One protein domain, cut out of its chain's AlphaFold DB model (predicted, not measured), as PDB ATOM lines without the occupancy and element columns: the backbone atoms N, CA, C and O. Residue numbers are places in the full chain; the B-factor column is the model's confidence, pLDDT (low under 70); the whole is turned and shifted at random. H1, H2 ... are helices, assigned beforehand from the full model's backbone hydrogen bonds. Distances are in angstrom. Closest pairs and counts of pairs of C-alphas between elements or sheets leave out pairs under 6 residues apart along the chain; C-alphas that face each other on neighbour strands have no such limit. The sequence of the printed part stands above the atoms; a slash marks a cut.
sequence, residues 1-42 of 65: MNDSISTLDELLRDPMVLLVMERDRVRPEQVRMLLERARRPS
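This is residues 1 to 42 of the 65 residues of an uncharacterized protein of Mesorhizobium sp. M7A.F.Ca.CA.002.15.1.1 (UniProt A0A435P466). Two helices, H2 and H3, make a loose, open L, with the end of H2 turning through a tight link into the start of H3, and the one-turn helix H1 sits by them, close to H2 and near H3. The far part of H3 sticks out with the tail after it, residues 36 to 42, and the two ends of the printed part lie farthest from each other. The printed part has 42 residues with three named helices, in the order H1, H2, H3, and no named strand; the class is all helix. The whole is loose, with a radius of gyration of the C-alphas of 11.9 A, and only just flat, with spans of 38 by 25 by 10 A.

The printed part begins at Met 1, the chain's first residue, with C-alpha 1 at (27.355, 11.174, -14.472), and residues 1 to 7 hold no named element. H1 follows, residues 8 to 11, from C-alpha 8 at (31.023, -5.676, -22.125), and is 5.0 A from first to last C-alpha. H2, residues 15 to 23, is 12.5 A long between its first and last C-alphas. H3, residues 28 to 39, is the longest helix with 12 residues and measures 16.7 A from C-alpha 28 to C-alpha 39, which is at (40.284, -14.918, -25.178). Residues 40 to 42 follow it.

H1 and H2 are close but not clearly touching; their closest C-alphas, those of Leu 11 and Val 17, are 6.9 A apart. H2 and H3 are also close but not clearly touching; their closest C-alphas, those of Met 21 and Pro 28, are 7.7 A apart. The lines of H2 and H3 are about perpendicular, at 90 degrees, and their centres are 16.9 A apart. H1 and H3 are near each other, with 7 pairs of C-alphas within 10 A but no pair within 8 A. In H2 and H3 every O i to N i+4 pair is within hydrogen-bond range; H1 is too short for such a pair, and its one O i to N i+3 pair is within range.

The C-alphas of Met 1 and Ser 42 are the two farthest apart, 38.9 A. The printed part has no cut. The links from H1 to H2 and from H2 to H3 are tight, with 3 and 4 residues between the helices. Residues 36 to 42, of which 36 to 39 belong to H3, stand free. The mean pLDDT of the printed part is 87.2, and the model's confidence is low, under 70, at residues 1 to 4 and 41 to 42.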
ATOM      1  N   MET A   1      27.626  12.424 -13.740       44.62
ATOM      2  CA  MET A   1      27.355  11.174 -14.472       44.62
ATOM      3  C   MET A   1      28.606  10.341 -14.368       44.62
ATOM      4  O   MET A   1      29.607  10.693 -14.972       44.62
ATOM      5  N   ASN A   2      28.589   9.354 -13.481       53.62
ATOM      6  CA  ASN A   2      29.657   8.369 -13.375       53.62
ATOM      7  C   ASN A   2      28.997   7.015 -13.630       53.62
ATOM      8  O   ASN A   2      28.882   6.179 -12.740       53.62
ATOM      9  N   ASP A   3      28.457   6.876 -14.839       60.28
ATOM     10  CA  ASP A   3      27.814   5.658 -15.315       60.28
ATOM     11  C   ASP A   3      28.928   4.764 -15.862       60.28
ATOM     12  O   ASP A   3      29.143   4.635 -17.066       60.28
ATOM     13  N   SER A   4      29.759   4.258 -14.949       63.75
ATOM     14  CA  SER A   4      30.870   3.387 -15.307       63.75
ATOM     15  C   SER A   4      30.309   2.046 -15.761       63.75
ATOM     16  O   SER A   4      29.850   1.249 -14.945       63.75
ATOM     17  N   ILE A   5      30.357   1.816 -17.065       70.19
ATOM     18  CA  ILE A   5      30.022   0.543 -17.692       70.19
ATOM     19  C   ILE A   5      31.030  -0.501 -17.201       70.19
ATOM     20  O   ILE A   5      32.228  -0.395 -17.466       70.19
ATOM     21  N   SER A   6      30.551  -1.477 -16.435       76.00
ATOM     22  CA  SER A   6      31.395  -2.447 -15.728       76.00
ATOM     23  C   SER A   6      31.594  -3.743 -16.512       76.00
ATOM     24  O   SER A   6      32.521  -4.509 -16.241       76.00
ATOM     25  N   THR A   7      30.748  -3.980 -17.518       88.75
ATOM     26  CA  THR A   7      30.782  -5.186 -18.345       88.75
ATOM     27  C   THR A   7      30.654  -4.872 -19.833       88.75
ATOM     28  O   THR A   7      30.061  -3.874 -20.244       88.75
ATOM     29  N   LEU A   8      31.186  -5.766 -20.672       90.50
ATOM     30  CA  LEU A   8      31.023  -5.676 -22.125       90.50
ATOM     31  C   LEU A   8      29.540  -5.684 -22.528       90.50
ATOM     32  O   LEU A   8      29.154  -4.979 -23.453       90.50
ATOM     33  N   ASP A   9      28.702  -6.469 -21.848       91.62
ATOM     34  CA  ASP A   9      27.279  -6.560 -22.182       91.62
ATOM     35  C   ASP A   9      26.501  -5.286 -21.856       91.62
ATOM     36  O   ASP A   9      25.558  -4.967 -22.576       91.62
ATOM     37  N   GLU A  10      26.893  -4.545 -20.820       93.69
ATOM     38  CA  GLU A  10      26.361  -3.204 -20.572       93.69
ATOM     39  C   GLU A  10      26.758  -2.250 -21.704       93.69
ATOM     40  O   GLU A  10      25.895  -1.559 -22.243       93.69
ATOM     41  N   LEU A  11      28.024  -2.286 -22.147       93.94
ATOM     42  CA  LEU A  11      28.510  -1.446 -23.249       93.94
ATOM     43  C   LEU A  11      27.757  -1.721 -24.551       93.94
ATOM     44  O   LEU A  11      27.342  -0.802 -25.245       93.94
ATOM     45  N   LEU A  12      27.555  -2.996 -24.877       94.44
ATOM     46  CA  LEU A  12      26.884  -3.427 -26.103       94.44
ATOM     47  C   LEU A  12      25.358  -3.242 -26.069       94.44
ATOM     48  O   LEU A  12      24.692  -3.519 -27.066       94.44
ATOM     49  N   ARG A  13      24.799  -2.816 -24.932       94.06
ATOM     50  CA  ARG A  13      23.388  -2.428 -24.781       94.06
ATOM     51  C   ARG A  13      23.207  -0.916 -24.674       94.06
ATOM     52  O   ARG A  13      22.066  -0.459 -24.698       94.06
ATOM     53  N   ASP A  14      24.294  -0.157 -24.557       95.44
ATOM     54  CA  ASP A  14      24.232   1.293 -24.480       95.44
ATOM     55  C   ASP A  14      23.689   1.882 -25.802       95.44
ATOM     56  O   ASP A  14      24.196   1.554 -26.882       95.44
ATOM     57  N   PRO A  15      22.662   2.753 -25.754       95.44
ATOM     58  CA  PRO A  15      22.055   3.315 -26.958       95.44
ATOM     59  C   PRO A  15      23.030   4.110 -27.833       95.44
ATOM     60  O   PRO A  15      22.947   4.036 -29.058       95.44
ATOM     61  N   MET A  16      23.963   4.856 -27.234       95.44
ATOM     62  CA  MET A  16      24.947   5.632 -27.992       95.44
ATOM     63  C   MET A  16      25.944   4.713 -28.692       95.44
ATOM     64  O   MET A  16      26.273   4.935 -29.858       95.44
ATOM     65  N   VAL A  17      26.385   3.658 -28.011       95.50
ATOM     66  CA  VAL A  17      27.258   2.640 -28.603       95.50
ATOM     67  C   VAL A  17      26.560   1.944 -29.767       95.50
ATOM     68  O   VAL A  17      27.149   1.843 -30.841       95.50
ATOM     69  N   LEU A  18      25.299   1.530 -29.609       96.81
ATOM     70  CA  LEU A  18      24.541   0.869 -30.677       96.81
ATOM     71  C   LEU A  18      24.424   1.734 -31.939       96.81
ATOM     72  O   LEU A  18      24.618   1.220 -33.040       96.81
ATOM     73  N   LEU A  19      24.192   3.041 -31.792       97.56
ATOM     74  CA  LEU A  19      24.148   3.976 -32.922       97.56
ATOM     75  C   LEU A  19      25.490   4.062 -33.664       97.56
ATOM     76  O   LEU A  19      25.531   4.079 -34.895       97.56
ATOM     77  N   VAL A  20      26.603   4.104 -32.925       97.00
ATOM     78  CA  VAL A  20      27.950   4.124 -33.519       97.00
ATOM     79  C   VAL A  20      28.242   2.808 -34.238       97.00
ATOM     80  O   VAL A  20      28.758   2.814 -35.355       97.00
ATOM     81  N   MET A  21      27.871   1.684 -33.631       97.19
ATOM     82  CA  MET A  21      28.032   0.366 -34.233       97.19
ATOM     83  C   MET A  21      27.228   0.235 -35.528       97.19
ATOM     84  O   MET A  21      27.770  -0.230 -36.527       97.19
ATOM     85  N   GLU A  22      25.977   0.699 -35.552       97.62
ATOM     86  CA  GLU A  22      25.145   0.695 -36.759       97.62
ATOM     87  C   GLU A  22      25.763   1.541 -37.879       97.62
ATOM     88  O   GLU A  22      25.881   1.067 -39.013       97.62
ATOM     89  N   ARG A  23      26.233   2.756 -37.555       97.75
ATOM     90  CA  ARG A  23      26.944   3.636 -38.499       97.75
ATOM     91  C   ARG A  23      28.133   2.924 -39.143       97.75
ATOM     92  O   ARG A  23      28.328   3.018 -40.355       97.75
ATOM     93  N   ASP A  24      28.887   2.185 -38.336       97.69
ATOM     94  CA  ASP A  24      30.093   1.474 -38.765       97.69
ATOM     95  C   ASP A  24      29.786   0.048 -39.277       97.69
ATOM     96  O   ASP A  24      30.696  -0.705 -39.627       97.69
ATOM     97  N   ARG A  25      28.498  -0.319 -39.382       97.56
ATOM     98  CA  ARG A  25      27.990  -1.634 -39.822       97.56
ATOM     99  C   ARG A  25      28.502  -2.813 -38.993       97.56
ATOM    100  O   ARG A  25      28.660  -3.925 -39.501       97.56
ATOM    101  N   VAL A  26      28.731  -2.579 -37.709       97.38
ATOM    102  CA  VAL A  26      29.136  -3.587 -36.732       97.38
ATOM    103  C   VAL A  26      27.919  -4.024 -35.924       97.38
ATOM    104  O   VAL A  26      27.117  -3.211 -35.479       97.38
ATOM    105  N   ARG A  27      27.784  -5.329 -35.694       97.06
ATOM    106  CA  ARG A  27      26.761  -5.900 -34.815       97.06
ATOM    107  C   ARG A  27      27.356  -6.295 -33.460       97.06
ATOM    108  O   ARG A  27      28.461  -6.843 -33.434       97.06
ATOM    109  N   PRO A  28      26.626  -6.130 -32.343       96.12
ATOM    110  CA  PRO A  28      27.066  -6.575 -31.015       96.12
ATOM    111  C   PRO A  28      27.551  -8.027 -30.968       96.12
ATOM    112  O   PRO A  28      28.566  -8.336 -30.346       96.12
ATOM    113  N   GLU A  29      26.871  -8.925 -31.682       96.12
ATOM    114  CA  GLU A  29      27.223 -10.348 -31.733       96.12
ATOM    115  C   GLU A  29      28.608 -10.592 -32.350       96.12
ATOM    116  O   GLU A  29      29.322 -11.499 -31.922       96.12
ATOM    117  N   GLN A  30      29.010  -9.771 -33.327       95.81
ATOM    118  CA  GLN A  30      30.327  -9.873 -33.958       95.81
ATOM    119  C   GLN A  30      31.431  -9.488 -32.971       95.81
ATOM    120  O   GLN A  30      32.446 -10.176 -32.893       95.81
ATOM    121  N   VAL A  31      31.212  -8.441 -32.168       94.94
ATOM    122  CA  VAL A  31      32.170  -8.005 -31.139       94.94
ATOM    123  C   VAL A  31      32.351  -9.085 -30.073       94.94
ATOM    124  O   VAL A  31      33.485  -9.433 -29.747       94.94
ATOM    125  N   ARG A  32      31.250  -9.680 -29.589       93.94
ATOM    126  CA  ARG A  32      31.306 -10.809 -28.643       93.94
ATOM    127  C   ARG A  32      32.123 -11.969 -29.209       93.94
ATOM    128  O   ARG A  32      33.028 -12.465 -28.548       93.94
ATOM    129  N   MET A  33      31.841 -12.369 -30.449       92.69
ATOM    130  CA  MET A  33      32.543 -13.470 -31.112       92.69
ATOM    131  C   MET A  33      34.049 -13.207 -31.247       92.69
ATOM    132  O   MET A  33      34.850 -14.110 -31.013       92.69
ATOM    133  N   LEU A  34      34.440 -11.986 -31.621       92.00
ATOM    134  CA  LEU A  34      35.847 -11.612 -31.776       92.00
ATOM    135  C   LEU A  34      36.597 -11.639 -30.444       92.00
ATOM    136  O   LEU A  34      37.703 -12.171 -30.383       92.00
ATOM    137  N   LEU A  35      35.990 -11.116 -29.377       90.44
ATOM    138  CA  LEU A  35      36.601 -11.129 -28.049       90.44
ATOM    139  C   LEU A  35      36.693 -12.542 -27.474       90.44
ATOM    140  O   LEU A  35      37.734 -12.903 -26.934       90.44
ATOM    141  N   GLU A  36      35.671 -13.378 -27.661       88.75
ATOM    142  CA  GLU A  36      35.740 -14.797 -27.293       88.75
ATOM    143  C   GLU A  36      36.838 -15.535 -28.065       88.75
ATOM    144  O   GLU A  36      37.574 -16.343 -27.498       88.75
ATOM    145  N   ARG A  37      37.011 -15.224 -29.354       85.50
ATOM    146  CA  ARG A  37      38.097 -15.789 -30.162       85.50
ATOM    147  C   ARG A  37      39.474 -15.340 -29.673       85.50
ATOM    148  O   ARG A  37      40.378 -16.163 -29.663       85.50
ATOM    149  N   ALA A  38      39.624 -14.080 -29.273       84.69
ATOM    150  CA  ALA A  38      40.875 -13.547 -28.735       84.69
ATOM    151  C   ALA A  38      41.182 -14.056 -27.317       84.69
ATOM    152  O   ALA A  38      42.341 -14.151 -26.929       84.69
ATOM    153  N   ARG A  39      40.145 -14.377 -26.534       81.69
ATOM    154  CA  ARG A  39      40.284 -14.918 -25.178       81.69
ATOM    155  C   ARG A  39      40.721 -16.375 -25.173       81.69
ATOM    156  O   ARG A  39      41.339 -16.817 -24.206       81.69
ATOM    157  N   ARG A  40      40.392 -17.132 -26.225       74.06
ATOM    158  CA  ARG A  40      40.983 -18.456 -26.415       74.06
ATOM    159  C   ARG A  40      42.488 -18.244 -26.576       74.06
ATOM    160  O   ARG A  40      42.864 -17.539 -27.513       74.06
ATOM    161  N   PRO A  41      43.335 -18.810 -25.693       62.69
ATOM    162  CA  PRO A  41      44.762 -18.824 -25.965       62.69
ATOM    163  C   PRO A  41      44.939 -19.408 -27.363       62.69
ATOM    164  O   PRO A  41      44.235 -20.353 -27.736       62.69
ATOM    165  N   SER A  42      45.802 -18.781 -28.152       63.09
ATOM    166  CA  SER A  42      46.293 -19.294 -29.422       63.09
ATOM    167  C   SER A  42      46.799 -20.715 -29.174       63.09
ATOM    168  O   SER A  42      47.951 -20.921 -28.831       63.09
TER     169      SER A  42